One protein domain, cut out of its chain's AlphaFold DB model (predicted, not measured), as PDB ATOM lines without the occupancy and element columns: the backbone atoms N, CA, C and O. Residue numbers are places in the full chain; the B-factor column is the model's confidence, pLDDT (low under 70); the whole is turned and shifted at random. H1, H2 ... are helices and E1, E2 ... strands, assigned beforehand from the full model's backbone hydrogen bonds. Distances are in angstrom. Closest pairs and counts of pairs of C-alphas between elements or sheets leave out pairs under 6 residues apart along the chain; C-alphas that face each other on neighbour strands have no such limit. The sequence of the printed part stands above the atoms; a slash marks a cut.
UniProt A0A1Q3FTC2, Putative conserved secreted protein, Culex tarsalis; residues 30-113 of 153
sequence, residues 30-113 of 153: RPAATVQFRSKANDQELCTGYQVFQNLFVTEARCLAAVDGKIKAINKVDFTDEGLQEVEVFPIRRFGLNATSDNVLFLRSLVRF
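AT A GLANCE: This is residues 30 to 113 of the 153 residues of the protein "Putative conserved secreted protein" of Culex tarsalis (UniProt A0A1Q3FTC2). Picture a small, nearly closed barrel made by one strongly twisted sheet of six strands, curled round until its edge strands E1 and E4 come together, with the short helix H1 over one end. The sheet folds back on itself at E6, the longest strand, and brings E1, E2 and E3 to face E5 and E4. The printed part has 84 residues, with the named elements in the order E1 E2 E3 H1 E4 E5 E6; the sheet's order is E1 - E2 - E3 - E6 - E5 - E4, all antiparallel, and the class is mostly strand. The whole is compact, with a radius of gyration of the C-alphas of 12.3 A and spans of 38 by 31 by 21 A.

IN THESE COORDINATES: Find C-alpha 100 at (125.554, 77.788, 149.468); from there E6 runs 30.2 A to C-alpha 112 at (137.864, 60.695, 127.816), bending by 56 degrees at residue 103. E5, residues 83 to 93, is 29.2 A long and bends by 57 degrees at residue 86. E4 is residues 74 to 79, 15.0 A. E3 is residues 56 to 60, 13.7 A, and E2 is residues 46 to 53, 21.7 A. E1, residues 34 to 38, begins at C-alpha 34 (135.854, 78.862, 128.464) and is 13.6 A long. H1 is residues 61 to 64.

HOW THE PARTS SIT: Start at E6, where N 106 and O 57 of E3 are 2.8 A apart, within hydrogen-bond range. Toward E5, look at N 90 and O 105, 2.7 A. E4 and E5 form a hairpin, with N 77 and O 85 at 2.8 A. On the other side of E6, E3 and E2 form a hairpin, with N 50 and O 58 at 2.9 A. E2 and E1 form another, with N 35 and O 49 at 2.9 A; E2 is staggered, pairing with E1 over residues 46 to 50 and with E3 over residues 50 to 53. These two runs, E1 E2 E3 and E4 E5 E6, are meanders, each strand the antiparallel neighbour of the one before. E1 and E4 have 8 pairs of C-alphas within 8 A, the closest being Phe 37 and Phe 79 at 4.1 A. E2 and E5 are apart. H1 is on the sheet at a height of 4.6 A, over none of the strands; its closest C-alpha pair with E6 is Ala 61 and Asn 103, 4.9 A. H1 is too short for any O i to N i+4 pair, and its one O i to N i+3 pair is within range.

THE WHOLE: The two C-alphas farthest apart, those of Gly 96 and Phe 113, are 39.2 A apart. The printed part has no cut, and none of its links is long. The mean pLDDT of the printed part is 73.2; look for values under 70 at residues 30 to 32, 66 to 74, 93 to 101 and 109 to 113.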
ATOM      1  N   ARG A  30     145.758  85.753 130.531       44.78
ATOM      2  CA  ARG A  30     145.498  84.591 129.717       44.78
ATOM      3  C   ARG A  30     143.987  84.597 129.592       44.78
ATOM      4  O   ARG A  30     143.326  84.546 130.633       44.78
ATOM      5  N   PRO A  31     143.434  84.674 128.371       49.88
ATOM      6  CA  PRO A  31     141.994  84.631 128.201       49.88
ATOM      7  C   PRO A  31     141.514  83.390 128.941       49.88
ATOM      8  O   PRO A  31     141.967  82.285 128.629       49.88
ATOM      9  N   ALA A  32     140.713  83.591 129.993       59.34
ATOM     10  CA  ALA A  32     140.209  82.500 130.807       59.34
ATOM     11  C   ALA A  32     139.541  81.527 129.841       59.34
ATOM     12  O   ALA A  32     138.539  81.884 129.217       59.34
ATOM     13  N   ALA A  33     140.142  80.351 129.626       75.50
ATOM     14  CA  ALA A  33     139.607  79.432 128.640       75.50
ATOM     15  C   ALA A  33     138.192  79.072 129.086       75.50
ATOM     16  O   ALA A  33     137.963  78.696 130.239       75.50
ATOM     17  N   THR A  34     137.228  79.249 128.196       84.62
ATOM     18  CA  THR A  34     135.854  78.862 128.464       84.62
ATOM     19  C   THR A  34     135.598  77.496 127.862       84.62
ATOM     20  O   THR A  34     136.129  77.140 126.812       84.62
ATOM     21  N   VAL A  35     134.787  76.712 128.557       86.69
ATOM     22  CA  VAL A  35     134.274  75.437 128.064       86.69
ATOM     23  C   VAL A  35     132.761  75.509 128.050       86.69
ATOM     24  O   VAL A  35     132.157  76.047 128.979       86.69
ATOM     25  N   GLN A  36     132.148  74.978 126.999       89.56
ATOM     26  CA  GLN A  36     130.701  74.825 126.923       89.56
ATOM     27  C   GLN A  36     130.335  73.363 127.116       89.56
ATOM     28  O   GLN A  36     130.998  72.467 126.587       89.56
ATOM     29  N   PHE A  37     129.294  73.125 127.901       88.50
ATOM     30  CA  PHE A  37     128.810  71.787 128.185       88.50
ATOM     31  C   PHE A  37     127.302  71.773 128.399       88.50
ATOM     32  O   PHE A  37     126.692  72.783 128.751       88.50
ATOM     33  N   ARG A  38     126.693  70.610 128.195       86.44
ATOM     34  CA  ARG A  38     125.261  70.402 128.401       86.44
ATOM     35  C   ARG A  38     124.928  70.363 129.893       86.44
ATOM     36  O   ARG A  38     125.565  69.632 130.656       86.44
ATOM     37  N   SER A  39     123.936  71.149 130.306       82.44
ATOM     38  CA  SER A  39     123.453  71.180 131.686       82.44
ATOM     39  C   SER A  39     122.896  69.820 132.094       82.44
ATOM     40  O   SER A  39     122.132  69.203 131.362       82.44
ATOM     41  N   LYS A  40     123.238  69.369 133.304       77.94
ATOM     42  CA  LYS A  40     122.670  68.152 133.902       77.94
ATOM     43  C   LYS A  40     121.276  68.344 134.473       77.94
ATOM     44  O   LYS A  40     120.552  67.367 134.631       77.94
ATOM     45  N   ALA A  41     120.916  69.574 134.831       76.12
ATOM     46  CA  ALA A  41     119.567  69.869 135.300       76.12
ATOM     47  C   ALA A  41     118.567  69.928 134.138       76.12
ATOM     48  O   ALA A  41     117.393  69.620 134.323       76.12
ATOM     49  N   ASN A  42     119.035  70.317 132.950       77.31
ATOM     50  CA  ASN A  42     118.232  70.390 131.742       77.31
ATOM     51  C   ASN A  42     119.104  70.105 130.516       77.31
ATOM     52  O   ASN A  42     119.842  70.977 130.067       77.31
ATOM     53  N   ASP A  43     118.967  68.915 129.929       72.88
ATOM     54  CA  ASP A  43     119.783  68.494 128.786       72.88
ATOM     55  C   ASP A  43     119.612  69.386 127.538       72.88
ATOM     56  O   ASP A  43     120.386  69.267 126.596       72.88
ATOM     57  N   GLN A  44     118.632  70.292 127.477       73.94
ATOM     58  CA  GLN A  44     118.498  71.254 126.372       73.94
ATOM     59  C   GLN A  44     119.281  72.558 126.590       73.94
ATOM     60  O   GLN A  44     119.450  73.331 125.648       73.94
ATOM     61  N   GLU A  45     119.759  72.814 127.807       82.12
ATOM     62  CA  GLU A  45     120.447  74.047 128.182       82.12
ATOM     63  C   GLU A  45     121.970  73.881 128.087       82.12
ATOM     64  O   GLU A  45     122.537  72.875 128.522       82.12
ATOM     65  N   LEU A  46     122.645  74.882 127.515       86.75
ATOM     66  CA  LEU A  46     124.104  74.946 127.459       86.75
ATOM     67  C   LEU A  46     124.627  75.825 128.589       86.75
ATOM     68  O   LEU A  46     124.199  76.964 128.761       86.75
ATOM     69  N   CYS A  47     125.599  75.299 129.321       87.88
ATOM     70  CA  CYS A  47     126.277  75.972 130.409       87.88
ATOM     71  C   CYS A  47     127.727  76.276 130.049       87.88
ATOM     72  O   CYS A  47     128.373  75.553 129.289       87.88
ATOM     73  N   THR A  48     128.239  77.363 130.620       89.50
ATOM     74  CA  THR A  48     129.629  77.786 130.436       89.50
ATOM     75  C   THR A  48     130.418  77.561 131.719       89.50
ATOM     76  O   THR A  48     129.959  77.882 132.818       89.50
ATOM     77  N   GLY A  49     131.609  76.990 131.576       88.81
ATOM     78  CA  GLY A  49     132.618  76.903 132.622       88.81
ATOM     79  C   GLY A  49     133.765  77.854 132.315       88.81
ATOM     80  O   GLY A  49     134.282  77.852 131.200       88.81
ATOM     81  N   TYR A  50     134.178  78.643 133.300       87.06
ATOM     82  CA  TYR A  50     135.305  79.566 133.180       87.06
ATOM     83  C   TYR A  50     136.531  78.963 133.853       87.06
ATOM     84  O   TYR A  50     136.465  78.579 135.022       87.06
ATOM     85  N   GLN A  51     137.644  78.857 133.130       85.62
ATOM     86  CA  GLN A  51     138.889  78.341 133.687       85.62
ATOM     87  C   GLN A  51     139.414  79.293 134.760       85.62
ATOM     88  O   GLN A  51     139.655  80.469 134.499       85.62
ATOM     89  N   VAL A  52     139.626  78.758 135.960       82.12
ATOM     90  CA  VAL A  52     140.216  79.497 137.085       82.12
ATOM     91  C   VAL A  52     141.677  79.103 137.261       82.12
ATOM     92  O   VAL A  52     142.516  79.940 137.577       82.12
ATOM     93  N   PHE A  53     141.997  77.822 137.038       79.81
ATOM     94  CA  PHE A  53     143.362  77.313 137.124       79.81
ATOM     95  C   PHE A  53     143.511  75.969 136.402       79.81
ATOM     96  O   PHE A  53     142.933  74.980 136.835       79.81
ATOM     97  N   GLN A  54     144.326  75.884 135.344       81.88
ATOM     98  CA  GLN A  54     144.580  74.625 134.616       81.88
ATOM     99  C   GLN A  54     143.280  73.848 134.291       81.88
ATOM    100  O   GLN A  54     142.463  74.337 133.524       81.88
ATOM    101  N   ASN A  55     143.049  72.669 134.870       82.56
ATOM    102  CA  ASN A  55     141.842  71.866 134.624       82.56
ATOM    103  C   ASN A  55     140.685  72.180 135.588       82.56
ATOM    104  O   ASN A  55     139.706  71.438 135.634       82.56
ATOM    105  N   LEU A  56     140.805  73.242 136.383       83.62
ATOM    106  CA  LEU A  56     139.808  73.697 137.338       83.62
ATOM    107  C   LEU A  56     138.998  74.847 136.745       83.62
ATOM    108  O   LEU A  56     139.537  75.895 136.372       83.62
ATOM    109  N   PHE A  57     137.689  74.652 136.721       88.00
ATOM    110  CA  PHE A  57     136.721  75.569 136.148       88.00
ATOM    111  C   PHE A  57     135.672  75.951 137.187       88.00
ATOM    112  O   PHE A  57     135.415  75.201 138.127       88.00
ATOM    113  N   VAL A  58     135.046  77.107 137.005       87.25
ATOM    114  CA  VAL A  58     133.886  77.549 137.781       87.25
ATOM    115  C   VAL A  58     132.662  77.629 136.880       87.25
ATOM    116  O   VAL A  58     132.747  78.086 135.741       87.25
ATOM    117  N   THR A  59     131.523  77.170 137.381       86.44
ATOM    118  CA  THR A  59     130.226  77.274 136.707       86.44
ATOM    119  C   THR A  59     129.113  77.388 137.741       86.44
ATOM    120  O   THR A  59     129.346  77.222 138.940       86.44
ATOM    121  N   GLU A  60     127.900  77.664 137.290       82.44
ATOM    122  CA  GLU A  60     126.744  77.771 138.167       82.44
ATOM    123  C   GLU A  60     126.332  76.390 138.704       82.44
ATOM    124  O   GLU A  60     126.325  75.386 137.994       82.44
ATOM    125  N   ALA A  61     125.932  76.330 139.971       79.56
ATOM    126  CA  ALA A  61     125.519  75.113 140.663       79.56
ATOM    127  C   ALA A  61     124.364  74.394 139.941       79.56
ATOM    128  O   ALA A  61     124.366  73.165 139.820       79.56
ATOM    129  N   ARG A  62     123.412  75.163 139.391       78.25
ATOM    130  CA  ARG A  62     122.276  74.636 138.616       78.25
ATOM    131  C   ARG A  62     122.707  73.843 137.380       78.25
ATOM    132  O   ARG A  62     122.067  72.850 137.058       78.25
ATOM    133  N   CYS A  63     123.822  74.203 136.749       82.62
ATOM    134  CA  CYS A  63     124.318  73.535 135.546       82.62
ATOM    135  C   CYS A  63     124.766  72.092 135.790       82.62
ATOM    136  O   CYS A  63     124.695  71.254 134.894       82.62
ATOM    137  N   LEU A  64     125.225  71.782 137.005       79.88
ATOM    138  CA  LEU A  64     125.735  70.459 137.373       79.88
ATOM    139  C   LEU A  64     124.788  69.707 138.318       79.88
ATOM    140  O   LEU A  64     125.215  68.770 138.991       79.88
ATOM    141  N   ALA A  65     123.513  70.119 138.366       70.62
ATOM    142  CA  ALA A  65     122.490  69.581 139.266       70.62
ATOM    143  C   ALA A  65     122.916  69.588 140.753       70.62
ATOM    144  O   ALA A  65     122.507  68.735 141.541       70.62
ATOM    145  N   ALA A  66     123.732  70.573 141.152       64.50
ATOM    146  CA  ALA A  66     124.156  70.793 142.531       64.50
ATOM    147  C   ALA A  66     123.054  71.456 143.352       64.50
ATOM    148  O   ALA A  66     123.120  72.640 143.666       64.50
ATOM    149  N   VAL A  67     122.043  70.670 143.714       52.56
ATOM    150  CA  VAL A  67     120.997  71.080 144.654       52.56
ATOM    151  C   VAL A  67     121.423  70.646 146.067       52.56
ATOM    152  O   VAL A  67     121.905  69.533 146.270       52.56
ATOM    153  N   ASP A  68     121.321  71.550 147.043       53.09
ATOM    154  CA  ASP A  68     121.569  71.320 148.483       53.09
ATOM    155  C   ASP A  68     123.021  71.091 148.956       53.09
ATOM    156  O   ASP A  68     123.266  70.464 149.990       53.09
ATOM    157  N   GLY A  69     124.025  71.632 148.255       49.72
ATOM    158  CA  GLY A  69     125.386  71.776 148.807       49.72
ATOM    159  C   GLY A  69     126.134  70.463 149.102       49.72
ATOM    160  O   GLY A  69     127.193  70.480 149.745       49.72
ATOM    161  N   LYS A  70     125.605  69.330 148.627       51.19
ATOM    162  CA  LYS A  70     126.191  67.989 148.719       51.19
ATOM    163  C   LYS A  70     126.596  67.486 147.339       51.19
ATOM    164  O   LYS A  70     126.029  66.521 146.845       51.19
ATOM    165  N   ILE A  71     127.605  68.094 146.726       52.97
ATOM    166  CA  ILE A  71     128.258  67.461 145.579       52.97
ATOM    167  C   ILE A  71     129.728  67.229 145.903       52.97
ATOM    168  O   ILE A  71     130.561  68.107 145.769       52.97
ATOM    169  N   LYS A  72     130.029  66.017 146.367       53.00
ATOM    170  CA  LYS A  72     131.268  65.319 146.023       53.00
ATOM    171  C   LYS A  72     130.825  64.171 145.125       53.00
ATOM    172  O   LYS A  72     130.613  63.064 145.610       53.00
ATOM    173  N   ALA A  73     130.544  64.468 143.864       60.41
ATOM    174  CA  ALA A  73     130.153  63.460 142.891       60.41
ATOM    175  C   ALA A  73     131.043  63.594 141.661       60.41
ATOM    176  O   ALA A  73     131.314  64.706 141.201       60.41
ATOM    177  N   ILE A  74     131.506  62.448 141.171       60.97
ATOM    178  CA  ILE A  74     132.085  62.328 139.840       60.97
ATOM    179  C   ILE A  74     130.899  62.366 138.875       60.97
ATOM    180  O   ILE A  74     130.036  61.490 138.922       60.97
ATOM    181  N   ASN A  75     130.827  63.402 138.044       71.12
ATOM    182  CA  ASN A  75     129.748  63.606 137.082       71.12
ATOM    183  C   ASN A  75     130.268  63.416 135.656       71.12
ATOM    184  O   ASN A  75     131.297  63.976 135.299       71.12
ATOM    185  N   LYS A  76     129.527  62.688 134.814       77.69
ATOM    186  CA  LYS A  76     129.788  62.627 133.366       77.69
ATOM    187  C   LYS A  76     129.140  63.824 132.676       77.69
ATOM    188  O   LYS A  76     127.916  63.863 132.578       77.69
ATOM    189  N   VAL A  77     129.928  64.785 132.219       80.50
ATOM    190  CA  VAL A  77     129.487  66.027 131.571       80.50
ATOM    191  C   VAL A  77     129.800  65.967 130.078       80.50
ATOM    192  O   VAL A  77     130.896  65.567 129.697       80.50
ATOM    193  N   ASP A  78     128.829  66.335 129.240       84.94
ATOM    194  CA  ASP A  78     128.965  66.350 127.779       84.94
ATOM    195  C   ASP A  78     129.441  67.729 127.312       84.94
ATOM    196  O   ASP A  78     128.681  68.700 127.344       84.94
ATOM    197  N   PHE A  79     130.715  67.821 126.939       84.56
ATOM    198  CA  PHE A  79     131.329  69.042 126.422       84.56
ATOM    199  C   PHE A  79     131.083  69.158 124.919       84.56
ATOM    200  O   PHE A  79     131.335  68.205 124.183       84.56
ATOM    201  N   THR A  80     130.665  70.336 124.452       83.06
ATOM    202  CA  THR A  80     130.191  70.551 123.071       83.06
ATOM    203  C   THR A  80     131.171  70.056 121.998       83.06
ATOM    204  O   THR A  80     130.741  69.455 121.018       83.06
ATOM    205  N   ASP A  81     132.478  70.240 122.211       76.69
ATOM    206  CA  ASP A  81     133.523  69.908 121.227       76.69
ATOM    207  C   ASP A  81     134.318  68.635 121.561       76.69
ATOM    208  O   ASP A  81     135.189  68.210 120.803       76.69
ATOM    209  N   GLU A  82     134.069  68.030 122.722       74.25
ATOM    210  CA  GLU A  82     134.945  66.990 123.273       74.25
ATOM    211  C   GLU A  82     134.193  65.746 123.758       74.25
ATOM    212  O   GLU A  82     134.826  64.735 124.069       74.25
ATOM    213  N   GLY A  83     132.862  65.814 123.816       77.75
ATOM    214  CA  GLY A  83     131.990  64.738 124.262       77.75
ATOM    215  C   GLY A  83     131.993  64.526 125.776       77.75
ATOM    216  O   GLY A  83     132.412  65.377 126.567       77.75
ATOM    217  N   LEU A  84     131.508  63.350 126.176       82.56
ATOM    218  CA  LEU A  84     131.333  62.945 127.570       82.56
ATOM    219  C   LEU A  84     132.672  62.759 128.299       82.56
ATOM    220  O   LEU A  84     133.499  61.919 127.939       82.56
ATOM    221  N   GLN A  85     132.857  63.511 129.381       80.25
ATOM    222  CA  GLN A  85     134.025  63.443 130.259       80.25
ATOM    223  C   GLN A  85     133.601  63.421 131.723       80.25
ATOM    224  O   GLN A  85     132.584  64.004 132.096       80.25
ATOM    225  N   GLU A  86     134.393  62.771 132.570       81.38
ATOM    226  CA  GLU A  86     134.177  62.825 134.014       81.38
ATOM    227  C   GLU A  86     134.775  64.094 134.620       81.38
ATOM    228  O   GLU A  86     135.917  64.477 134.353       81.38
ATOM    229  N   VAL A  87     133.984  64.742 135.468       82.06
ATOM    230  CA  VAL A  87     134.394  65.910 136.236       82.06
ATOM    231  C   VAL A  87     134.137  65.672 137.713       82.06
ATOM    232  O   VAL A  87     133.098  65.138 138.108       82.06
ATOM    233  N   GLU A  88     135.079  66.096 138.543       80.94
ATOM    234  CA  GLU A  88     134.888  66.151 139.986       80.94
ATOM    235  C   GLU A  88     134.365  67.528 140.358       80.94
ATOM    236  O   GLU A  88     134.999  68.535 140.061       80.94
ATOM    237  N   VAL A  89     133.211  67.588 141.009       81.00
ATOM    238  CA  VAL A  89     132.582  68.858 141.375       81.00
ATOM    239  C   VAL A  89     132.792  69.128 142.863       81.00
ATOM    240  O   VAL A  89     132.609  68.243 143.699       81.00
ATOM    241  N   PHE A  90     133.161  70.363 143.191       77.75
ATOM    242  CA  PHE A  90     133.432  70.854 144.535       77.75
ATOM    243  C   PHE A  90     132.555  72.081 144.829       77.75
ATOM    244  O   PHE A  90     132.590  73.068 144.086       77.75
ATOM    245  N   PRO A  91     131.777  72.084 145.924       76.19
ATOM    246  CA  PRO A  91     130.950  73.222 146.278       76.19
ATOM    247  C   PRO A  91     131.822  74.353 146.820       76.19
ATOM    248  O   PRO A  91     132.654  74.142 147.707       76.19
ATOM    249  N   ILE A  92     131.580  75.575 146.351       72.62
ATOM    250  CA  ILE A  92     132.196  76.764 146.937       72.62
ATOM    251  C   ILE A  92     131.381  77.127 148.180       72.62
ATOM    252  O   ILE A  92     130.248  77.601 148.090       72.62
ATOM    253  N   ARG A  93     131.926  76.878 149.372       64.94
ATOM    254  CA  ARG A  93     131.312  77.353 150.619       64.94
ATOM    255  C   ARG A  93     131.803  78.764 150.906       64.94
ATOM    256  O   ARG A  93     133.008  78.989 150.983       64.94
ATOM    257  N   ARG A  94     130.882  79.711 151.090       60.34
ATOM    258  CA  ARG A  94     131.232  81.027 151.635       60.34
ATOM    259  C   ARG A  94     131.475  80.860 153.134       60.34
ATOM    260  O   ARG A  94     130.592  80.407 153.856       60.34
ATOM    261  N   PHE A  95     132.673  81.180 153.610       53.84
ATOM    262  CA  PHE A  95     132.951  81.168 155.047       53.84
ATOM    263  C   PHE A  95     132.122  82.261 155.745       53.84
ATOM    264  O   PHE A  95     132.072  83.393 155.273       53.84
ATOM    265  N   GLY A  96     131.462  81.921 156.857       49.78
ATOM    266  CA  GLY A  96     130.734  82.879 157.706       49.78
ATOM    267  C   GLY A  96     129.248  83.087 157.390       49.78
ATOM    268  O   GLY A  96     128.569  83.784 158.136       49.78
ATOM    269  N   LEU A  97     128.710  82.460 156.342       49.38
ATOM    270  CA  LEU A  97     127.280  82.471 156.026       49.38
ATOM    271  C   LEU A  97     126.828  81.032 155.760       49.38
ATOM    272  O   LEU A  97     127.496  80.311 155.024       49.38
ATOM    273  N   ASN A  98     125.664  80.622 156.274       53.59
ATOM    274  CA  ASN A  98     124.994  79.362 155.893       53.59
ATOM    275  C   ASN A  98     124.490  79.380 154.428       53.59
ATOM    276  O   ASN A  98     123.513  78.721 154.090       53.59
ATOM    277  N   ALA A  99     125.126  80.166 153.559       50.25
ATOM    278  CA  ALA A  99     124.770  80.339 152.167       50.25
ATOM    279  C   ALA A  99     125.633  79.412 151.305       50.25
ATOM    280  O   ALA A  99     126.859  79.545 151.236       50.25
ATOM    281  N   THR A 100     124.982  78.472 150.627       56.41
ATOM    282  CA  THR A 100     125.554  77.788 149.468       56.41
ATOM    283  C   THR A 100     125.828  78.818 148.376       56.41
ATOM    284  O   THR A 100     124.991  79.674 148.108       56.41
ATOM    285  N   SER A 101     127.018  78.776 147.776       61.97
ATOM    286  CA  SER A 101     127.317  79.581 146.590       61.97
ATOM    287  C   SER A 101     126.462  79.104 145.418       61.97
ATOM    288  O   SER A 101     126.355  77.900 145.196       61.97
ATOM    289  N   ASP A 102     125.950  80.044 144.621       75.00
ATOM    290  CA  ASP A 102     125.311  79.752 143.329       75.00
ATOM    291  C   ASP A 102     126.299  79.183 142.300       75.00
ATOM    292  O   ASP A 102     125.897  78.776 141.219       75.00
ATOM    293  N   ASN A 103     127.592  79.138 142.641       76.88
ATOM    294  CA  ASN A 103     128.675  78.613 141.821       76.88
ATOM    295  C   ASN A 103     129.372  77.417 142.473       76.88
ATOM    296  O   ASN A 103     129.583  77.382 143.691       76.88
ATOM    297  N   VAL A 104     129.819  76.496 141.630       80.88
ATOM    298  CA  VAL A 104     130.620  75.323 141.974       80.88
ATOM    299  C   VAL A 104     131.919  75.324 141.178       80.88
ATOM    300  O   VAL A 104     131.981  75.833 140.057       80.88
ATOM    301  N   LEU A 105     132.961  74.744 141.765       85.25
ATOM    302  CA  LEU A 105     134.176  74.409 141.038       85.25
ATOM    303  C   LEU A 105     134.015  73.012 140.456       85.25
ATOM    304  O   LEU A 105     133.471  72.133 141.118       85.25
ATOM    305  N   PHE A 106     134.523  72.778 139.257       85.81
ATOM    306  CA  PHE A 106     134.680  71.429 138.743       85.81
ATOM    307  C   PHE A 106     136.082  71.232 138.180       85.81
ATOM    308  O   PHE A 106     136.620  72.083 137.472       85.81
ATOM    309  N   LEU A 107     136.685  70.106 138.539       85.12
ATOM    310  CA  LEU A 107     137.953  69.649 138.012       85.12
ATOM    311  C   LEU A 107     137.666  68.695 136.863       85.12
ATOM    312  O   LEU A 107     137.032  67.652 137.036       85.12
ATOM    313  N   ARG A 108     138.142  69.060 135.683       77.94
ATOM    314  CA  ARG A 108     138.030  68.240 134.490       77.94
ATOM    315  C   ARG A 108     139.084  67.133 134.526       77.94
ATOM    316  O   ARG A 108     140.284  67.418 134.497       77.94
ATOM    317  N   SER A 109     138.643  65.877 134.569       69.62
ATOM    318  CA  SER A 109     139.538  64.739 134.373       69.62
ATOM    319  C   SER A 109     139.865  64.612 132.885       69.62
ATOM    320  O   SER A 109     138.984  64.718 132.037       69.62
ATOM    321  N   LEU A 110     141.132  64.369 132.545       56.72
ATOM    322  CA  LEU A 110     141.561  64.140 131.154       56.72
ATOM    323  C   LEU A 110     141.132  62.758 130.622       56.72
ATOM    324  O   LEU A 110     141.461  62.397 129.490       56.72
ATOM    325  N   VAL A 111     140.423  61.969 131.432       53.38
ATOM    326  CA  VAL A 111     139.905  60.654 131.057       53.38
ATOM    327  C   VAL A 111     138.686  60.846 130.151       53.38
ATOM    328  O   VAL A 111     137.583  61.151 130.603       53.38
ATOM    329  N   ARG A 112     138.913  60.703 128.842       51.59
ATOM    330  CA  ARG A 112     137.864  60.695 127.816       51.59
ATOM    331  C   ARG A 112     137.164  59.344 127.815       51.59
ATOM    332  O   ARG A 112     137.829  58.318 127.678       51.59
ATOM    333  N   PHE A 113     135.838  59.347 127.896       51.09
ATOM    334  CA  PHE A 113     135.051  58.152 127.618       51.09
ATOM    335  C   PHE A 113     134.683  58.172 126.137       51.09
ATOM    336  O   PHE A 113     134.212  59.187 125.624       51.09
TER     337      PHE A 113